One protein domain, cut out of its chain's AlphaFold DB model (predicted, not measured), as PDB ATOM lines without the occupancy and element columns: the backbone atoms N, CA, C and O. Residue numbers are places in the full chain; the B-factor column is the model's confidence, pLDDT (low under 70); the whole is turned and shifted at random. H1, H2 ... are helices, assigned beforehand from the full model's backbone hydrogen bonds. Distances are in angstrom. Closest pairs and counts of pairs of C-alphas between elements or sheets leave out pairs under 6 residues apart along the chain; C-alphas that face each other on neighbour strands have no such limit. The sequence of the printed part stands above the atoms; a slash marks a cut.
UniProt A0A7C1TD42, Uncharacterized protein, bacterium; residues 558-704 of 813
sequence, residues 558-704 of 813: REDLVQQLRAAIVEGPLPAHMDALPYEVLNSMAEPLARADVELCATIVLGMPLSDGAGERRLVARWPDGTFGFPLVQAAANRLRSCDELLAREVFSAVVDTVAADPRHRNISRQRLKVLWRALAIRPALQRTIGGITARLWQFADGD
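Overview. This is residues 558 to 704 of the 813 residues of an uncharacterized protein of bacterium (UniProt A0A7C1TD42). Five helices, H3, H5, H6, H8 and H9, form a ring-like up-and-down bundle, each running against the one before it in the chain. H1 and H2 cover the H3 and H5 side, away from H9, while H4 and short H7 sit near the later end of H3. The printed part has 147 residues, with nine named helices, H1 to H9 in order, and no named strand: all helix. It is compact and rounded, with a radius of gyration of the C-alphas of 14.1 A and spans of 41 by 37 by 29 A.

Along the chain. H3, residues 595 to 611, spans 22.9 A, with a kink of 41 degrees near residue 605. H6, residues 645 to 661, spans 24.0 A; H9, residues 684 to 700, spans 24.9 A, with a kink of 38 degrees near residue 693. H1, residues 558 to 571, begins at C-alpha 558 (22.293, 145.914, 104.860); H9 ends at C-alpha 700 (-3.187, 137.523, 83.794). H2 is residues 581 to 587, H4 613 to 622, H5 631 to 640, H7 663 to 667 and H8 670 to 679.

Arrangement. The hub H3 touches H1, H5, H6 and H7. The closest C-alphas of H3 and H6, Glu 599 and Val 651, are 5.9 A apart, at a shallow tilt of 29 degrees. H8 and H9 form a hairpin, at 2 degrees, opposite ways; the C-alphas of Trp 677 and Gln 687 are closest, 5.7 A. In H1, H2, H4, H5, H6 and H8 every O i to N i+4 pair is within hydrogen-bond range; H3 has 9 of 13, H9 8 of 13, and H7 0 of 1, with 1 of 2 O i to N i+3 pairs.

Size, cuts and confidence. The C-alphas of Arg 558 and Asp 704, the two farthest apart, are 43.7 A apart. The printed part has no cut, and no link is long. Residues 667 and 699 to 704 have pLDDT under 70.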
ATOM      1  N   ARG A 558      23.370 145.645 105.818       92.38
ATOM      2  CA  ARG A 558      22.293 145.914 104.860       92.38
ATOM      3  C   ARG A 558      21.998 144.716 103.954       92.38
ATOM      4  O   ARG A 558      20.834 144.404 103.727       92.38
ATOM      5  N   GLU A 559      23.021 144.042 103.436       91.75
ATOM      6  CA  GLU A 559      22.824 142.899 102.534       91.75
ATOM      7  C   GLU A 559      22.124 141.724 103.230       91.75
ATOM      8  O   GLU A 559      21.233 141.112 102.640       91.75
ATOM      9  N   ASP A 560      22.439 141.469 104.501       93.19
ATOM     10  CA  ASP A 560      21.770 140.432 105.292       93.19
ATOM     11  C   ASP A 560      20.290 140.771 105.522       93.19
ATOM     12  O   ASP A 560      19.420 139.909 105.397       93.19
ATOM     13  N   LEU A 561      19.982 142.044 105.796       93.88
ATOM     14  CA  LEU A 561      18.605 142.540 105.890       93.88
ATOM     15  C   LEU A 561      17.836 142.369 104.572       93.88
ATOM     16  O   LEU A 561      16.681 141.940 104.574       93.88
ATOM     17  N   VAL A 562      18.475 142.670 103.438       93.94
ATOM     18  CA  VAL A 562      17.899 142.468 102.098       93.94
ATOM     19  C   VAL A 562      17.606 140.987 101.853       93.94
ATOM     20  O   VAL A 562      16.543 140.657 101.323       93.94
ATOM     21  N   GLN A 563      18.518 140.090 102.236       92.81
ATOM     22  CA  GLN A 563      18.323 138.644 102.096       92.81
ATOM     23  C   GLN A 563      17.165 138.141 102.961       92.81
ATOM     24  O   GLN A 563      16.320 137.405 102.452       92.81
ATOM     25  N   GLN A 564      17.072 138.583 104.220       92.00
ATOM     26  CA  GLN A 564      15.940 138.242 105.086       92.00
ATOM     27  C   GLN A 564      14.613 138.741 104.524       92.00
ATOM     28  O   GLN A 564      13.647 137.984 104.479       92.00
ATOM     29  N   LEU A 565      14.571 139.982 104.030       93.56
ATOM     30  CA  LEU A 565      13.369 140.524 103.404       93.56
ATOM     31  C   LEU A 565      12.954 139.697 102.178       93.56
ATOM     32  O   LEU A 565      11.783 139.355 102.032       93.56
ATOM     33  N   ARG A 566      13.903 139.344 101.301       90.75
ATOM     34  CA  ARG A 566      13.628 138.511 100.120       90.75
ATOM     35  C   ARG A 566      13.109 137.124 100.511       90.75
ATOM     36  O   ARG A 566      12.161 136.658  99.887       90.75
ATOM     37  N   ALA A 567      13.686 136.494 101.535       89.94
ATOM     38  CA  ALA A 567      13.213 135.209 102.051       89.94
ATOM     39  C   ALA A 567      11.788 135.318 102.621       89.94
ATOM     40  O   ALA A 567      10.914 134.548 102.228       89.94
ATOM     41  N   ALA A 568      11.520 136.336 103.445       89.12
ATOM     42  CA  ALA A 568      10.204 136.563 104.040       89.12
ATOM     43  C   ALA A 568       9.113 136.809 102.981       89.12
ATOM     44  O   ALA A 568       8.024 136.251 103.086       89.12
ATOM     45  N   ILE A 569       9.415 137.568 101.917       88.31
ATOM     46  CA  ILE A 569       8.486 137.792 100.790       88.31
ATOM     47  C   ILE A 569       8.080 136.468 100.114       88.31
ATOM     48  O   ILE A 569       6.968 136.361  99.602       88.31
ATOM     49  N   VAL A 570       8.951 135.453 100.099       84.25
ATOM     50  CA  VAL A 570       8.644 134.141  99.502       84.25
ATOM     51  C   VAL A 570       7.776 133.276 100.423       84.25
ATOM     52  O   VAL A 570       6.950 132.510  99.925       84.25
ATOM     53  N   GLU A 571       7.949 133.383 101.742       84.19
ATOM     54  CA  GLU A 571       7.272 132.528 102.728       84.19
ATOM     55  C   GLU A 571       5.800 132.901 102.962       84.19
ATOM     56  O   GLU A 571       4.971 132.014 103.178       84.19
ATOM     57  N   GLY A 572       5.445 134.187 102.900       80.25
ATOM     58  CA  GLY A 572       4.078 134.648 103.163       80.25
ATOM     59  C   GLY A 572       4.019 136.109 103.607       80.25
ATOM     60  O   GLY A 572       4.990 136.840 103.416       80.25
ATOM     61  N   PRO A 573       2.892 136.575 104.185       83.19
ATOM     62  CA  PRO A 573       2.763 137.958 104.631       83.19
ATOM     63  C   PRO A 573       3.910 138.316 105.573       83.19
ATOM     64  O   PRO A 573       4.283 137.501 106.421       83.19
ATOM     65  N   LEU A 574       4.459 139.526 105.430       86.69
ATOM     66  CA  LEU A 574       5.567 139.950 106.279       86.69
ATOM     67  C   LEU A 574       5.143 139.875 107.757       86.69
ATOM     68  O   LEU A 574       4.053 140.338 108.108       86.69
ATOM     69  N   PRO A 575       5.970 139.281 108.631       86.62
ATOM     70  CA  PRO A 575       5.734 139.341 110.064       86.62
ATOM     71  C   PRO A 575       5.722 140.794 110.544       86.62
ATOM     72  O   PRO A 575       6.550 141.583 110.098       86.62
ATOM     73  N   ALA A 576       4.890 141.119 111.536       84.38
ATOM     74  CA  ALA A 576       4.748 142.493 112.040       84.38
ATOM     75  C   ALA A 576       6.083 143.152 112.450       84.38
ATOM     76  O   ALA A 576       6.286 144.348 112.278       84.38
ATOM     77  N   HIS A 577       7.045 142.370 112.957       83.56
ATOM     78  CA  HIS A 577       8.367 142.887 113.335       83.56
ATOM     79  C   HIS A 577       9.247 143.303 112.137       83.56
ATOM     80  O   HIS A 577      10.284 143.935 112.342       83.56
ATOM     81  N   MET A 578       8.855 142.943 110.911       89.88
ATOM     82  CA  MET A 578       9.505 143.309 109.652       89.88
ATOM     83  C   MET A 578       8.739 144.394 108.878       89.88
ATOM     84  O   MET A 578       9.195 144.777 107.806       89.88
ATOM     85  N   ASP A 579       7.623 144.930 109.383       87.25
ATOM     86  CA  ASP A 579       6.793 145.892 108.635       87.25
ATOM     87  C   ASP A 579       7.567 147.155 108.206       87.25
ATOM     88  O   ASP A 579       7.377 147.666 107.099       87.25
ATOM     89  N   ALA A 580       8.494 147.630 109.046       90.25
ATOM     90  CA  ALA A 580       9.358 148.775 108.747       90.25
ATOM     91  C   ALA A 580      10.527 148.434 107.798       90.25
ATOM     92  O   ALA A 580      11.041 149.311 107.100       90.25
ATOM     93  N   LEU A 581      10.940 147.162 107.730       93.56
ATOM     94  CA  LEU A 581      12.154 146.728 107.032       93.56
ATOM     95  C   LEU A 581      12.179 147.115 105.538       93.56
ATOM     96  O   LEU A 581      13.195 147.662 105.102       93.56
ATOM     97  N   PRO A 582      11.111 146.905 104.733       93.75
ATOM     98  CA  PRO A 582      11.102 147.328 103.334       93.75
ATOM     99  C   PRO A 582      11.363 148.824 103.152       93.75
ATOM    100  O   PRO A 582      12.091 149.208 102.238       93.75
ATOM    101  N   TYR A 583      10.798 149.671 104.016       95.00
ATOM    102  CA  TYR A 583      10.976 151.119 103.927       95.00
ATOM    103  C   TYR A 583      12.406 151.526 104.275       95.00
ATOM    104  O   TYR A 583      13.005 152.296 103.529       95.00
ATOM    105  N   GLU A 584      12.990 150.965 105.335       94.69
ATOM    106  CA  GLU A 584      14.363 151.289 105.744       94.69
ATOM    107  C   GLU A 584      15.409 150.796 104.729       94.69
ATOM    108  O   GLU A 584      16.341 151.519 104.362       94.69
ATOM    109  N   VAL A 585      15.224 149.603 104.158       95.00
ATOM    110  CA  VAL A 585      16.117 149.088 103.106       95.00
ATOM    111  C   VAL A 585      16.007 149.900 101.808       95.00
ATOM    112  O   VAL A 585      17.012 150.102 101.120       95.00
ATOM    113  N   LEU A 586      14.812 150.403 101.474       95.06
ATOM    114  CA  LEU A 586      14.637 151.355 100.377       95.06
ATOM    115  C   LEU A 586      15.316 152.692 100.710       95.06
ATOM    116  O   LEU A 586      16.089 153.200  99.898       95.06
ATOM    117  N   ASN A 587      15.088 153.255 101.898       94.06
ATOM    118  CA  ASN A 587      15.640 154.547 102.326       94.06
ATOM    119  C   ASN A 587      17.173 154.550 102.420       94.06
ATOM    120  O   ASN A 587      17.790 155.585 102.190       94.06
ATOM    121  N   SER A 588      17.794 153.395 102.656       92.44
ATOM    122  CA  SER A 588      19.255 153.236 102.705       92.44
ATOM    123  C   SER A 588      19.940 153.030 101.347       92.44
ATOM    124  O   SER A 588      21.166 153.026 101.290       92.44
ATOM    125  N   MET A 589      19.198 152.864 100.241       94.00
ATOM    126  CA  MET A 589      19.801 152.713  98.903       94.00
ATOM    127  C   MET A 589      20.689 153.910  98.524       94.00
ATOM    128  O   MET A 589      20.265 155.067  98.602       94.00
ATOM    129  N   ALA A 590      21.904 153.624  98.063       90.62
ATOM    130  CA  ALA A 590      22.788 154.635  97.497       90.62
ATOM    131  C   ALA A 590      22.332 155.028  96.082       90.62
ATOM    132  O   ALA A 590      21.734 154.227  95.364       90.62
ATOM    133  N   GLU A 591      22.630 156.259  95.665       89.56
ATOM    134  CA  GLU A 591      22.417 156.714  94.288       89.56
ATOM    135  C   GLU A 591      23.777 156.913  93.592       89.56
ATOM    136  O   GLU A 591      24.654 157.552  94.179       89.56
ATOM    137  N   PRO A 592      23.982 156.404  92.359       89.69
ATOM    138  CA  PRO A 592      23.031 155.655  91.524       89.69
ATOM    139  C   PRO A 592      22.746 154.237  92.052       89.69
ATOM    140  O   PRO A 592      23.606 153.618  92.674       89.69
ATOM    141  N   LEU A 593      21.542 153.720  91.775       93.56
ATOM    142  CA  LEU A 593      21.119 152.395  92.243       93.56
ATOM    143  C   LEU A 593      21.981 151.272  91.647       93.56
ATOM    144  O   LEU A 593      22.173 151.203  90.430       93.56
ATOM    145  N   ALA A 594      22.422 150.342  92.496       92.81
ATOM    146  CA  ALA A 594      23.072 149.112  92.059       92.81
ATOM    147  C   ALA A 594      22.047 148.100  91.513       92.81
ATOM    148  O   ALA A 594      20.861 148.153  91.842       92.81
ATOM    149  N   ARG A 595      22.500 147.109  90.727       94.75
ATOM    150  CA  ARG A 595      21.628 146.035  90.206       94.75
ATOM    151  C   ARG A 595      20.793 145.376  91.311       94.75
ATOM    152  O   ARG A 595      19.587 145.230  91.139       94.75
ATOM    153  N   ALA A 596      21.413 145.025  92.436       92.94
ATOM    154  CA  ALA A 596      20.736 144.367  93.555       92.94
ATOM    155  C   ALA A 596      19.606 145.225  94.163       92.94
ATOM    156  O   ALA A 596      18.583 144.687  94.593       92.94
ATOM    157  N   ASP A 597      19.754 146.553  94.149       95.00
ATOM    158  CA  ASP A 597      18.730 147.487  94.628       95.00
ATOM    159  C   ASP A 597      17.548 147.574  93.661       95.00
ATOM    160  O   ASP A 597      16.391 147.586  94.086       95.00
ATOM    161  N   VAL A 598      17.824 147.573  92.352       96.50
ATOM    162  CA  VAL A 598      16.784 147.523  91.313       96.50
ATOM    163  C   VAL A 598      16.031 146.195  91.373       96.50
ATOM    164  O   VAL A 598      14.803 146.188  91.284       96.50
ATOM    165  N   GLU A 599      16.740 145.082  91.582       94.88
ATOM    166  CA  GLU A 599      16.139 143.759  91.788       94.88
ATOM    167  C   GLU A 599      15.237 143.759  93.014       94.88
ATOM    168  O   GLU A 599      14.099 143.311  92.931       94.88
ATOM    169  N   LEU A 600      15.705 144.317  94.136       94.69
ATOM    170  CA  LEU A 600      14.886 144.421  95.337       94.69
ATOM    171  C   LEU A 600      13.634 145.272  95.094       94.69
ATOM    172  O   LEU A 600      12.546 144.866  95.495       94.69
ATOM    173  N   CYS A 601      13.755 146.415  94.414       96.12
ATOM    174  CA  CYS A 601      12.597 147.229  94.044       96.12
ATOM    175  C   CYS A 601      11.601 146.423  93.199       96.12
ATOM    176  O   CYS A 601      10.403 146.449  93.479       96.12
ATOM    177  N   ALA A 602      12.076 145.674  92.201       94.75
ATOM    178  CA  ALA A 602      11.229 144.819  91.375       94.75
ATOM    179  C   ALA A 602      10.557 143.702  92.198       94.75
ATOM    180  O   ALA A 602       9.357 143.474  92.042       94.75
ATOM    181  N   THR A 603      11.278 143.064  93.128       91.94
ATOM    182  CA  THR A 603      10.739 142.049  94.049       91.94
ATOM    183  C   THR A 603       9.693 142.627  95.002       91.94
ATOM    184  O   THR A 603       8.637 142.028  95.176       91.94
ATOM    185  N   ILE A 604       9.926 143.799  95.591       92.19
ATOM    186  CA  ILE A 604       8.950 144.468  96.467       92.19
ATOM    187  C   ILE A 604       7.676 144.805  95.685       92.19
ATOM    188  O   ILE A 604       6.557 144.595  96.160       92.19
ATOM    189  N   VAL A 605       7.834 145.316  94.464       92.12
ATOM    190  CA  VAL A 605       6.706 145.729  93.632       92.12
ATOM    191  C   VAL A 605       5.895 144.524  93.159       92.12
ATOM    192  O   VAL A 605       4.673 144.555  93.289       92.12
ATOM    193  N   LEU A 606       6.543 143.477  92.640       89.94
ATOM    194  CA  LEU A 606       5.879 142.368  91.941       89.94
ATOM    195  C   LEU A 606       5.730 141.085  92.773       89.94
ATOM    196  O   LEU A 606       4.833 140.296  92.492       89.94
ATOM    197  N   GLY A 607       6.566 140.880  93.792       85.25
ATOM    198  CA  GLY A 607       6.566 139.688  94.650       85.25
ATOM    199  C   GLY A 607       5.613 139.776  95.844       85.25
ATOM    200  O   GLY A 607       4.934 138.804  96.149       85.25
ATOM    201  N   MET A 608       5.462 140.942  96.483       78.25
ATOM    202  CA  MET A 608       4.550 141.099  97.635       78.25
ATOM    203  C   MET A 608       3.052 140.795  97.399       78.25
ATOM    204  O   MET A 608       2.361 140.423  98.347       78.25
ATOM    205  N   PRO A 609       2.492 140.919  96.187       73.44
ATOM    206  CA  PRO A 609       1.152 140.399  95.904       73.44
ATOM    207  C   PRO A 609       1.001 138.905  96.185       73.44
ATOM    208  O   PRO A 609      -0.081 138.463  96.569       73.44
ATOM    209  N   LEU A 610       2.069 138.119  95.997       74.12
ATOM    210  CA  LEU A 610       2.064 136.697  96.340       74.12
ATOM    211  C   LEU A 610       1.974 136.482  97.837       74.12
ATOM    212  O   LEU A 610       1.232 135.619  98.301       74.12
ATOM    213  N   SER A 611       2.782 137.251  98.560       74.69
ATOM    214  CA  SER A 611       2.978 137.084  99.983       74.69
ATOM    215  C   SER A 611       1.695 137.426 100.741       74.69
ATOM    216  O   SER A 611       1.361 136.735 101.690       74.69
ATOM    217  N   ASP A 612       0.919 138.424 100.287       81.81
ATOM    218  CA  ASP A 612      -0.356 138.825 100.906       81.81
ATOM    219  C   ASP A 612      -1.484 139.089  99.886       81.81
ATOM    220  O   ASP A 612      -2.052 140.182  99.792       81.81
ATOM    221  N   GLY A 613      -1.870 138.063  99.119       81.38
ATOM    222  CA  GLY A 613      -2.964 138.180  98.144       81.38
ATOM    223  C   GLY A 613      -4.328 138.547  98.761       81.38
ATOM    224  O   GLY A 613      -5.195 139.108  98.088       81.38
ATOM    225  N   ALA A 614      -4.545 138.262 100.051       84.62
ATOM    226  CA  ALA A 614      -5.746 138.690 100.770       84.62
ATOM    227  C   ALA A 614      -5.709 140.191 101.108       84.62
ATOM    228  O   ALA A 614      -6.719 140.881 100.955       84.62
ATOM    229  N   GLY A 615      -4.557 140.713 101.537       85.44
ATOM    230  CA  GLY A 615      -4.292 142.143 101.659       85.44
ATOM    231  C   GLY A 615      -4.474 142.869 100.339       85.44
ATOM    232  O   GLY A 615      -5.239 143.826 100.300       85.44
ATOM    233  N   GLU A 616      -3.896 142.362  99.248       86.31
ATOM    234  CA  GLU A 616      -4.052 142.931  97.902       86.31
ATOM    235  C   GLU A 616      -5.533 143.163  97.552       86.31
ATOM    236  O   GLU A 616      -5.933 144.280  97.216       86.31
ATOM    237  N   ARG A 617      -6.385 142.141  97.724       86.31
ATOM    238  CA  ARG A 617      -7.833 142.251  97.469       86.31
ATOM    239  C   ARG A 617      -8.526 143.262  98.385       86.31
ATOM    240  O   ARG A 617      -9.389 144.005  97.921       86.31
ATOM    241  N   ARG A 618      -8.150 143.324  99.669       87.50
ATOM    242  CA  ARG A 618      -8.684 144.320 100.621       87.50
ATOM    243  C   ARG A 618      -8.306 145.747 100.221       87.50
ATOM    244  O   ARG A 618      -9.155 146.634 100.286       87.50
ATOM    245  N   LEU A 619      -7.061 145.965  99.794       86.56
ATOM    246  CA  LEU A 619      -6.566 147.266  99.344       86.56
ATOM    247  C   LEU A 619      -7.310 147.727  98.087       86.56
ATOM    248  O   LEU A 619      -7.763 148.866  98.045       86.56
ATOM    249  N   VAL A 620      -7.510 146.841  97.105       85.81
ATOM    250  CA  VAL A 620      -8.277 147.147  95.882       85.81
ATOM    251  C   VAL A 620      -9.735 147.478  96.196       85.81
ATOM    252  O   VAL A 620     -10.269 148.444  95.657       85.81
ATOM    253  N   ALA A 621     -10.378 146.718  97.089       85.06
ATOM    254  CA  ALA A 621     -11.760 146.981  97.489       85.06
ATOM    255  C   ALA A 621     -11.915 148.338  98.198       85.06
ATOM    256  O   ALA A 621     -12.912 149.028  98.004       85.06
ATOM    257  N   ARG A 622     -10.925 148.730  99.012       87.56
ATOM    258  CA  ARG A 622     -10.938 149.999  99.751       87.56
ATOM    259  C   ARG A 622     -10.508 151.198  98.899       87.56
ATOM    260  O   ARG A 622     -11.034 152.289  99.102       87.56
ATOM    261  N   TRP A 623      -9.583 151.003  97.958       86.19
ATOM    262  CA  TRP A 623      -9.044 152.037  97.069       86.19
ATOM    263  C   TRP A 623      -9.035 151.565  95.607       86.19
ATOM    264  O   TRP A 623      -7.988 151.159  95.091       86.19
ATOM    265  N   PRO A 624     -10.183 151.645  94.907       77.56
ATOM    266  CA  PRO A 624     -10.321 151.143  93.539       77.56
ATOM    267  C   PRO A 624      -9.421 151.835  92.504       77.56
ATOM    268  O   PRO A 624      -9.128 151.255  91.460       77.56
ATOM    269  N   ASP A 625      -8.970 153.060  92.783       73.88
ATOM    270  CA  ASP A 625      -8.051 153.839  91.945       73.88
ATOM    271  C   ASP A 625      -6.564 153.616  92.295       73.88
ATOM    272  O   ASP A 625      -5.677 154.094  91.587       73.88
ATOM    273  N   GLY A 626      -6.283 152.889  93.383       78.81
ATOM    274  CA  GLY A 626      -4.945 152.574  93.882       78.81
ATOM    275  C   GLY A 626      -4.233 153.696  94.646       78.81
ATOM    276  O   GLY A 626      -3.209 153.414  95.267       78.81
ATOM    277  N   THR A 627      -4.754 154.930  94.666       73.50
ATOM    278  CA  THR A 627      -4.005 156.137  95.085       73.50
ATOM    279  C   THR A 627      -3.443 156.057  96.511       73.50
ATOM    280  O   THR A 627      -2.358 156.571  96.769       73.50
ATOM    281  N   PHE A 628      -4.126 155.360  97.424       79.81
ATOM    282  CA  PHE A 628      -3.686 155.179  98.817       79.81
ATOM    283  C   PHE A 628      -3.434 153.715  99.202       79.81
ATOM    284  O   PHE A 628      -3.048 153.435 100.334       79.81
ATOM    285  N   GLY A 629      -3.652 152.779  98.276       83.44
ATOM    286  CA  GLY A 629      -3.595 151.350  98.574       83.44
ATOM    287  C   GLY A 629      -2.177 150.787  98.645       83.44
ATOM    288  O   GLY A 629      -1.952 149.821  99.362       83.44
ATOM    289  N   PHE A 630      -1.212 151.379  97.929       91.00
ATOM    290  CA  PHE A 630       0.105 150.760  97.698       91.00
ATOM    291  C   PHE A 630       1.294 151.693  98.024       91.00
ATOM    292  O   PHE A 630       2.114 151.979  97.143       91.00
ATOM    293  N   PRO A 631       1.440 152.163  99.281       91.06
ATOM    294  CA  PRO A 631       2.492 153.110  99.675       91.06
ATOM    295  C   PRO A 631       3.914 152.578  99.447       91.06
ATOM    296  O   PRO A 631       4.797 153.323  99.027       91.06
ATOM    297  N   LEU A 632       4.138 151.279  99.638       91.44
ATOM    298  CA  LEU A 632       5.455 150.686  99.429       91.44
ATOM    299  C   LEU A 632       5.849 150.619  97.942       91.44
ATOM    300  O   LEU A 632       7.015 150.803  97.599       91.44
ATOM    301  N   VAL A 633       4.878 150.443  97.038       93.75
ATOM    302  CA  VAL A 633       5.123 150.531  95.587       93.75
ATOM    303  C   VAL A 633       5.488 151.953  95.194       93.75
ATOM    304  O   VAL A 633       6.419 152.152  94.417       93.75
ATOM    305  N   GLN A 634       4.813 152.947  95.777       93.31
ATOM    306  CA  GLN A 634       5.181 154.349  95.603       93.31
ATOM    307  C   GLN A 634       6.606 154.626  96.115       93.31
ATOM    308  O   GLN A 634       7.366 155.314  95.434       93.31
ATOM    309  N   ALA A 635       6.990 154.074  97.271       94.75
ATOM    310  CA  ALA A 635       8.337 154.214  97.825       94.75
ATOM    311  C   ALA A 635       9.405 153.595  96.904       94.75
ATOM    312  O   ALA A 635      10.365 154.275  96.540       94.75
ATOM    313  N   ALA A 636       9.203 152.358  96.438       95.94
ATOM    314  CA  ALA A 636      10.107 151.707  95.488       95.94
ATOM    315  C   ALA A 636      10.202 152.485  94.163       95.94
ATOM    316  O   ALA A 636      11.294 152.739  93.653       95.94
ATOM    317  N   ALA A 637       9.069 152.950  93.631       95.06
ATOM    318  CA  ALA A 637       9.028 153.754  92.415       95.06
ATOM    319  C   ALA A 637       9.761 155.094  92.561       95.06
ATOM    320  O   ALA A 637      10.413 155.539  91.616       95.06
ATOM    321  N   ASN A 638       9.694 155.730  93.736       94.19
ATOM    322  CA  ASN A 638      10.444 156.953  94.017       94.19
ATOM    323  C   ASN A 638      11.954 156.710  93.931       94.19
ATOM    324  O   ASN A 638      12.647 157.538  93.340       94.19
ATOM    325  N   ARG A 639      12.454 155.577  94.447       95.12
ATOM    326  CA  ARG A 639      13.880 155.220  94.350       95.12
ATOM    327  C   ARG A 639      14.293 154.910  92.921       95.12
ATOM    328  O   ARG A 639      15.311 155.411  92.460       95.12
ATOM    329  N   LEU A 640      13.454 154.203  92.165       96.19
ATOM    330  CA  LEU A 640      13.726 153.885  90.760       96.19
ATOM    331  C   LEU A 640      13.925 155.122  89.867       96.19
ATOM    332  O   LEU A 640      14.512 154.993  88.799       96.19
ATOM    333  N   ARG A 641      13.506 156.329  90.271       91.81
ATOM    334  CA  ARG A 641      13.680 157.557  89.469       91.81
ATOM    335  C   ARG A 641      15.141 157.891  89.143       91.81
ATOM    336  O   ARG A 641      15.372 158.546  88.123       91.81
ATOM    337  N   SER A 642      16.097 157.463  89.970       88.31
ATOM    338  CA  SER A 642      17.542 157.629  89.738       88.31
ATOM    339  C   SER A 642      18.170 156.469  88.947       88.31
ATOM    340  O   SER A 642      19.347 156.535  88.602       88.31
ATOM    341  N   CYS A 643      17.393 155.431  88.617       93.06
ATOM    342  CA  CYS A 643      17.864 154.240  87.915       93.06
ATOM    343  C   CYS A 643      18.196 154.508  86.437       93.06
ATOM    344  O   CYS A 643      17.542 155.312  85.757       93.06
ATOM    345  N   ASP A 644      19.183 153.767  85.933       93.31
ATOM    346  CA  ASP A 644      19.463 153.640  84.507       93.31
ATOM    347  C   ASP A 644      18.369 152.828  83.783       93.31
ATOM    348  O   ASP A 644      17.856 151.830  84.293       93.31
ATOM    349  N   GLU A 645      18.003 153.248  82.567       93.56
ATOM    350  CA  GLU A 645      16.910 152.621  81.812       93.56
ATOM    351  C   GLU A 645      17.245 151.193  81.354       93.56
ATOM    352  O   GLU A 645      16.353 150.338  81.341       93.56
ATOM    353  N   LEU A 646      18.498 150.918  80.973       94.44
ATOM    354  CA  LEU A 646      18.909 149.595  80.494       94.44
ATOM    355  C   LEU A 646      18.948 148.601  81.650       94.44
ATOM    356  O   LEU A 646      18.404 147.503  81.521       94.44
ATOM    357  N   LEU A 647      19.507 149.015  82.789       96.19
ATOM    358  CA  LEU A 647      19.508 148.202  84.003       96.19
ATOM    359  C   LEU A 647      18.079 147.892  84.467       96.19
ATOM    360  O   LEU A 647      17.753 146.735  84.733       96.19
ATOM    361  N   ALA A 648      17.206 148.905  84.512       96.25
ATOM    362  CA  ALA A 648      15.800 148.707  84.846       96.25
ATOM    363  C   ALA A 648      15.113 147.733  83.881       96.25
ATOM    364  O   ALA A 648      14.369 146.864  84.332       96.25
ATOM    365  N   ARG A 649      15.371 147.841  82.567       95.31
ATOM    366  CA  ARG A 649      14.810 146.925  81.563       95.31
ATOM    367  C   ARG A 649      15.216 145.483  81.830       95.31
ATOM    368  O   ARG A 649      14.344 144.621  81.852       95.31
ATOM    369  N   GLU A 650      16.507 145.223  81.995       96.06
ATOM    370  CA  GLU A 650      17.023 143.867  82.186       96.06
ATOM    371  C   GLU A 650      16.426 143.220  83.441       96.06
ATOM    372  O   GLU A 650      15.844 142.137  83.372       96.06
ATOM    373  N   VAL A 651      16.495 143.931  84.568       97.00
ATOM    374  CA  VAL A 651      16.034 143.426  85.863       97.00
ATOM    375  C   VAL A 651      14.522 143.210  85.879       97.00
ATOM    376  O   VAL A 651      14.062 142.128  86.242       97.00
ATOM    377  N   PHE A 652      13.729 144.204  85.461       96.44
ATOM    378  CA  PHE A 652      12.274 144.050  85.457       96.44
ATOM    379  C   PHE A 652      11.815 142.974  84.474       96.44
ATOM    380  O   PHE A 652      10.836 142.300  84.772       96.44
ATOM    381  N   SER A 653      12.505 142.774  83.345       94.81
ATOM    382  CA  SER A 653      12.150 141.701  82.404       94.81
ATOM    383  C   SER A 653      12.340 140.330  83.043       94.81
ATOM    384  O   SER A 653      11.406 139.535  83.043       94.81
ATOM    385  N   ALA A 654      13.493 140.089  83.680       94.44
ATOM    386  CA  ALA A 654      13.770 138.827  84.361       94.44
ATOM    387  C   ALA A 654      12.757 138.533  85.483       94.44
ATOM    388  O   ALA A 654      12.271 137.405  85.613       94.44
ATOM    389  N   VAL A 655      12.385 139.553  86.267       91.75
ATOM    390  CA  VAL A 655      11.377 139.399  87.325       91.75
ATOM    391  C   VAL A 655       9.992 139.165  86.725       91.75
ATOM    392  O   VAL A 655       9.301 138.256  87.168       91.75
ATOM    393  N   VAL A 656       9.584 139.914  85.698       91.75
ATOM    394  CA  VAL A 656       8.281 139.726  85.039       91.75
ATOM    395  C   VAL A 656       8.156 138.352  84.387       91.75
ATOM    396  O   VAL A 656       7.103 137.738  84.515       91.75
ATOM    397  N   ASP A 657       9.199 137.841  83.734       90.69
ATOM    398  CA  ASP A 657       9.175 136.499  83.144       90.69
ATOM    399  C   ASP A 657       9.052 135.416  84.233       90.69
ATOM    400  O   ASP A 657       8.270 134.476  84.084       90.69
ATOM    401  N   THR A 658       9.737 135.592  85.370       88.06
ATOM    402  CA  THR A 658       9.589 134.714  86.546       88.06
ATOM    403  C   THR A 658       8.162 134.753  87.101       88.06
ATOM    404  O   THR A 658       7.546 133.716  87.341       88.06
ATOM    405  N   VAL A 659       7.615 135.958  87.264       85.56
ATOM    406  CA  VAL A 659       6.258 136.218  87.763       85.56
ATOM    407  C   VAL A 659       5.207 135.603  86.834       85.56
ATOM    408  O   VAL A 659       4.292 134.929  87.296       85.56
ATOM    409  N   ALA A 660       5.349 135.785  85.520       83.56
ATOM    410  CA  ALA A 660       4.413 135.272  84.523       83.56
ATOM    411  C   ALA A 660       4.388 133.734  84.458       83.56
ATOM    412  O   ALA A 660       3.358 133.155  84.109       83.56
ATOM    413  N   ALA A 661       5.498 133.071  84.797       85.31
ATOM    414  CA  ALA A 661       5.600 131.614  84.814       85.31
ATOM    415  C   ALA A 661       4.956 130.959  86.053       85.31
ATOM    416  O   ALA A 661       4.646 129.767  86.010       85.31
ATOM    417  N   ASP A 662       4.733 131.702  87.143       82.88
ATOM    418  CA  ASP A 662       4.176 131.171  88.392       82.88
ATOM    419  C   ASP A 662       2.698 131.588  88.573       82.88
ATOM    420  O   ASP A 662       2.410 132.762  88.837       82.88
ATOM    421  N   PRO A 663       1.742 130.634  88.501       77.06
ATOM    422  CA  PRO A 663       0.305 130.905  88.589       77.06
ATOM    423  C   PRO A 663      -0.146 131.653  89.848       77.06
ATOM    424  O   PRO A 663      -1.207 132.279  89.828       77.06
ATOM    425  N   ARG A 664       0.631 131.617  90.939       75.31
ATOM    426  CA  ARG A 664       0.301 132.336  92.180       75.31
ATOM    427  C   ARG A 664       0.267 133.858  91.970       75.31
ATOM    428  O   ARG A 664      -0.469 134.552  92.676       75.31
ATOM    429  N   HIS A 665       0.982 134.370  90.962       70.25
ATOM    430  CA  HIS A 665       1.075 135.799  90.642       70.25
ATOM    431  C   HIS A 665      -0.130 136.358  89.876       70.25
ATOM    432  O   HIS A 665      -0.198 137.562  89.640       70.25
ATOM    433  N   ARG A 666      -1.136 135.537  89.545       70.31
ATOM    434  CA  ARG A 666      -2.404 136.032  88.969       70.31
ATOM    435  C   ARG A 666      -3.160 136.992  89.900       70.31
ATOM    436  O   ARG A 666      -4.065 137.691  89.461       70.31
ATOM    437  N   ASN A 667      -2.768 137.048  91.175       69.12
ATOM    438  CA  ASN A 667      -3.320 137.961  92.173       69.12
ATOM    439  C   ASN A 667      -2.754 139.394  92.109       69.12
ATOM    440  O   ASN A 667      -3.236 140.235  92.864       69.12
ATOM    441  N   ILE A 668      -1.756 139.695  91.261       81.94
ATOM    442  CA  ILE A 668      -1.247 141.070  91.111       81.94
ATOM    443  C   ILE A 668      -2.385 141.970  90.620       81.94
ATOM    444  O   ILE A 668      -2.923 141.792  89.527       81.94
ATOM    445  N   SER A 669      -2.739 142.970  91.421       84.50
ATOM    446  CA  SER A 669      -3.794 143.915  91.082       84.50
ATOM    447  C   SER A 669      -3.351 144.901  90.001       84.50
ATOM    448  O   SER A 669      -2.224 145.406  89.979       84.50
ATOM    449  N   ARG A 670      -4.290 145.256  89.122       86.50
ATOM    450  CA  ARG A 670      -4.106 146.293  88.095       86.50
ATOM    451  C   ARG A 670      -3.779 147.661  88.722       86.50
ATOM    452  O   ARG A 670      -2.929 148.390  88.216       86.50
ATOM    453  N   GLN A 671      -4.395 147.985  89.861       87.31
ATOM    454  CA  GLN A 671      -4.183 149.226  90.617       87.31
ATOM    455  C   GLN A 671      -2.729 149.395  91.062       87.31
ATOM    456  O   GLN A 671      -2.172 150.485  90.942       87.31
ATOM    457  N   ARG A 672      -2.086 148.318  91.521       90.31
ATOM    458  CA  ARG A 672      -0.676 148.329  91.915       90.31
ATOM    459  C   ARG A 672       0.240 148.751  90.765       90.31
ATOM    460  O   ARG A 672       1.120 149.593  90.947       90.31
ATOM    461  N   LEU A 673       0.014 148.188  89.579       91.44
ATOM    462  CA  LEU A 673       0.771 148.534  88.376       91.44
ATOM    463  C   LEU A 673       0.538 149.999  87.984       91.44
ATOM    464  O   LEU A 673       1.497 150.715  87.702       91.44
ATOM    465  N   LYS A 674      -0.704 150.494  88.071       90.25
ATOM    466  CA  LYS A 674      -0.997 151.919  87.839       90.25
ATOM    467  C   LYS A 674      -0.269 152.845  88.811       90.25
ATOM    468  O   LYS A 674       0.253 153.869  88.372       90.25
ATOM    469  N   VAL A 675      -0.194 152.499  90.100       92.19
ATOM    470  CA  VAL A 675       0.566 153.283  91.093       92.19
ATOM    471  C   VAL A 675       2.039 153.362  90.698       92.19
ATOM    472  O   VAL A 675       2.592 154.460  90.655       92.19
ATOM    473  N   LEU A 676       2.651 152.234  90.321       94.12
ATOM    474  CA  LEU A 676       4.027 152.202  89.814       94.12
ATOM    475  C   LEU A 676       4.205 153.128  88.602       94.12
ATOM    476  O   LEU A 676       5.101 153.972  88.584       94.12
ATOM    477  N   TRP A 677       3.349 153.001  87.587       94.12
ATOM    478  CA  TRP A 677       3.475 153.779  86.355       94.12
ATOM    479  C   TRP A 677       3.263 155.274  86.595       94.12
ATOM    480  O   TRP A 677       4.028 156.093  86.084       94.12
ATOM    481  N   ARG A 678       2.272 155.642  87.412       92.88
ATOM    482  CA  ARG A 678       2.005 157.036  87.786       92.88
ATOM    483  C   ARG A 678       3.169 157.630  88.574       92.88
ATOM    484  O   ARG A 678       3.598 158.742  88.275       92.88
ATOM    485  N   ALA A 679       3.734 156.888  89.523       93.06
ATOM    486  CA  ALA A 679       4.887 157.325  90.305       93.06
ATOM    487  C   ALA A 679       6.133 157.611  89.447       93.06
ATOM    488  O   ALA A 679       6.942 158.480  89.801       93.06
ATOM    489  N   LEU A 680       6.270 156.909  88.319       94.56
ATOM    490  CA  LEU A 680       7.366 157.057  87.361       94.56
ATOM    491  C   LEU A 680       7.119 158.128  86.285       94.56
ATOM    492  O   LEU A 680       8.038 158.410  85.519       94.56
ATOM    493  N   ALA A 681       5.946 158.773  86.237       92.50
ATOM    494  CA  ALA A 681       5.586 159.778  85.222       92.50
ATOM    495  C   ALA A 681       6.595 160.933  85.082       92.50
ATOM    496  O   ALA A 681       6.801 161.462  83.992       92.50
ATOM    497  N   ILE A 682       7.284 161.283  86.173       90.75
ATOM    498  CA  ILE A 682       8.349 162.303  86.203       90.75
ATOM    499  C   ILE A 682       9.544 161.911  85.311       90.75
ATOM    500  O   ILE A 682      10.277 162.772  84.824       90.75
ATOM    501  N   ARG A 683       9.735 160.612  85.050       93.12
ATOM    502  CA  ARG A 683      10.773 160.039  84.182       93.12
ATOM    503  C   ARG A 683      10.113 159.247  83.039       93.12
ATOM    504  O   ARG A 683      10.148 158.016  83.062       93.12
ATOM    505  N   PRO A 684       9.564 159.906  81.996       91.75
ATOM    506  CA  PRO A 684       8.747 159.243  80.970       91.75
ATOM    507  C   PRO A 684       9.433 158.075  80.250       91.75
ATOM    508  O   PRO A 684       8.780 157.098  79.898       91.75
ATOM    509  N   ALA A 685      10.747 158.148  80.022       92.44
ATOM    510  CA  ALA A 685      11.493 157.064  79.381       92.44
ATOM    511  C   ALA A 685      11.523 155.795  80.254       92.44
ATOM    512  O   ALA A 685      11.215 154.701  79.779       92.44
ATOM    513  N   LEU A 686      11.785 155.969  81.553       94.75
ATOM    514  CA  LEU A 686      11.782 154.886  82.532       94.75
ATOM    515  C   LEU A 686      10.369 154.337  82.754       94.75
ATOM    516  O   LEU A 686      10.188 153.123  82.762       94.75
ATOM    517  N   GLN A 687       9.366 155.216  82.854       95.81
ATOM    518  CA  GLN A 687       7.955 154.830  82.918       95.81
ATOM    519  C   GLN A 687       7.559 153.956  81.729       95.81
ATOM    520  O   GLN A 687       6.949 152.916  81.927       95.81
ATOM    521  N   ARG A 688       7.918 154.338  80.497       94.06
ATOM    522  CA  ARG A 688       7.616 153.533  79.302       94.06
ATOM    523  C   ARG A 688       8.337 152.193  79.309       94.06
ATOM    524  O   ARG A 688       7.784 151.207  78.841       94.06
ATOM    525  N   THR A 689       9.563 152.151  79.819       94.88
ATOM    526  CA  THR A 689      10.360 150.923  79.867       94.88
ATOM    527  C   THR A 689       9.854 149.950  80.923       94.88
ATOM    528  O   THR A 689       9.467 148.845  80.563       94.88
ATOM    529  N   ILE A 690       9.775 150.360  82.189       96.06
ATOM    530  CA  ILE A 690       9.225 149.516  83.262       96.06
ATOM    531  C   ILE A 690       7.743 149.231  82.999       96.06
ATOM    532  O   ILE A 690       7.280 148.107  83.176       96.06
ATOM    533  N   GLY A 691       6.997 150.238  82.550       94.62
ATOM    534  CA  GLY A 691       5.577 150.132  82.253       94.62
ATOM    535  C   GLY A 691       5.264 149.166  81.118       94.62
ATOM    536  O   GLY A 691       4.368 148.355  81.288       94.62
ATOM    537  N   GLY A 692       6.013 149.188  80.008       92.31
ATOM    538  CA  GLY A 692       5.845 148.212  78.921       92.31
ATOM    539  C   GLY A 692       6.031 146.780  79.419       92.31
ATOM    540  O   GLY A 692       5.111 145.970  79.336       92.31
ATOM    541  N   ILE A 693       7.164 146.526  80.083       93.81
ATOM    542  CA  ILE A 693       7.509 145.208  80.632       93.81
ATOM    543  C   ILE A 693       6.432 144.723  81.612       93.81
ATOM    544  O   ILE A 693       5.915 143.616  81.485       93.81
ATOM    545  N   THR A 694       6.049 145.559  82.581       93.38
ATOM    546  CA  THR A 694       5.065 145.185  83.612       93.38
ATOM    547  C   THR A 694       3.628 145.138  83.094       93.38
ATOM    548  O   THR A 694       2.825 144.379  83.630       93.38
ATOM    549  N   ALA A 695       3.285 145.852  82.016       91.12
ATOM    550  CA  ALA A 695       1.972 145.755  81.379       91.12
ATOM    551  C   ALA A 695       1.728 144.382  80.731       91.12
ATOM    552  O   ALA A 695       0.573 144.010  80.529       91.12
ATOM    553  N   ARG A 696       2.767 143.567  80.485       87.69
ATOM    554  CA  ARG A 696       2.594 142.150  80.110       87.69
ATOM    555  C   ARG A 696       1.826 141.368  81.179       87.69
ATOM    556  O   ARG A 696       1.064 140.468  80.839       87.69
ATOM    557  N   LEU A 697       1.964 141.754  82.450       86.19
ATOM    558  CA  LEU A 697       1.248 141.133  83.565       86.19
ATOM    559  C   LEU A 697      -0.245 141.499  83.607       86.19
ATOM    560  O   LEU A 697      -1.029 140.820  84.263       86.19
ATOM    561  N   TRP A 698      -0.663 142.528  82.863       79.19
ATOM    562  CA  TRP A 698      -2.048 143.010  82.832       79.19
ATOM    563  C   TRP A 698      -3.053 141.955  82.351       79.19
ATOM    564  O   TRP A 698      -4.218 141.968  82.751       79.19
ATOM    565  N   GLN A 699      -2.593 141.039  81.492       63.44
ATOM    566  CA  GLN A 699      -3.405 140.012  80.835       63.44
ATOM    567  C   GLN A 699      -3.705 138.794  81.728       63.44
ATOM    568  O   GLN A 699      -4.503 137.949  81.334       63.44
ATOM    569  N   PHE A 700      -3.091 138.697  82.912       55.56
ATOM    570  CA  PHE A 700      -3.187 137.523  83.794       55.56
ATOM    571  C   PHE A 700      -4.120 137.708  85.002       55.56
ATOM    572  O   PHE A 700      -4.242 136.791  85.813       55.56
ATOM    573  N   ALA A 701      -4.777 138.865  85.133       54.12
ATOM    574  CA  ALA A 701      -5.765 139.122  86.181       54.12
ATOM    575  C   ALA A 701      -7.150 138.599  85.751       54.12
ATOM    576  O   ALA A 701      -7.690 139.087  84.756       54.12
ATOM    577  N   ASP A 702      -7.704 137.625  86.483       41.84
ATOM    578  CA  ASP A 702      -9.018 137.018  86.204       41.84
ATOM    579  C   ASP A 702     -10.152 138.064  86.178       41.84
ATOM    580  O   ASP A 702     -10.259 138.913  87.067       41.84
ATOM    581  N   GLY A 703     -11.017 137.965  85.160       41.56
ATOM    582  CA  GLY A 703     -12.214 138.791  84.961       41.56
ATOM    583  C   GLY A 703     -12.411 139.185  83.494       41.56
ATOM    584  O   GLY A 703     -11.545 139.837  82.916       41.56
ATOM    585  N   ASP A 704     -13.542 138.760  82.922       35.88
ATOM    586  CA  ASP A 704     -13.985 138.854  81.523       35.88
ATOM    587  C   ASP A 704     -13.489 140.047  80.684       35.88
ATOM    588  O   ASP A 704     -13.526 141.207  81.096       35.88
TER     589      ASP A 704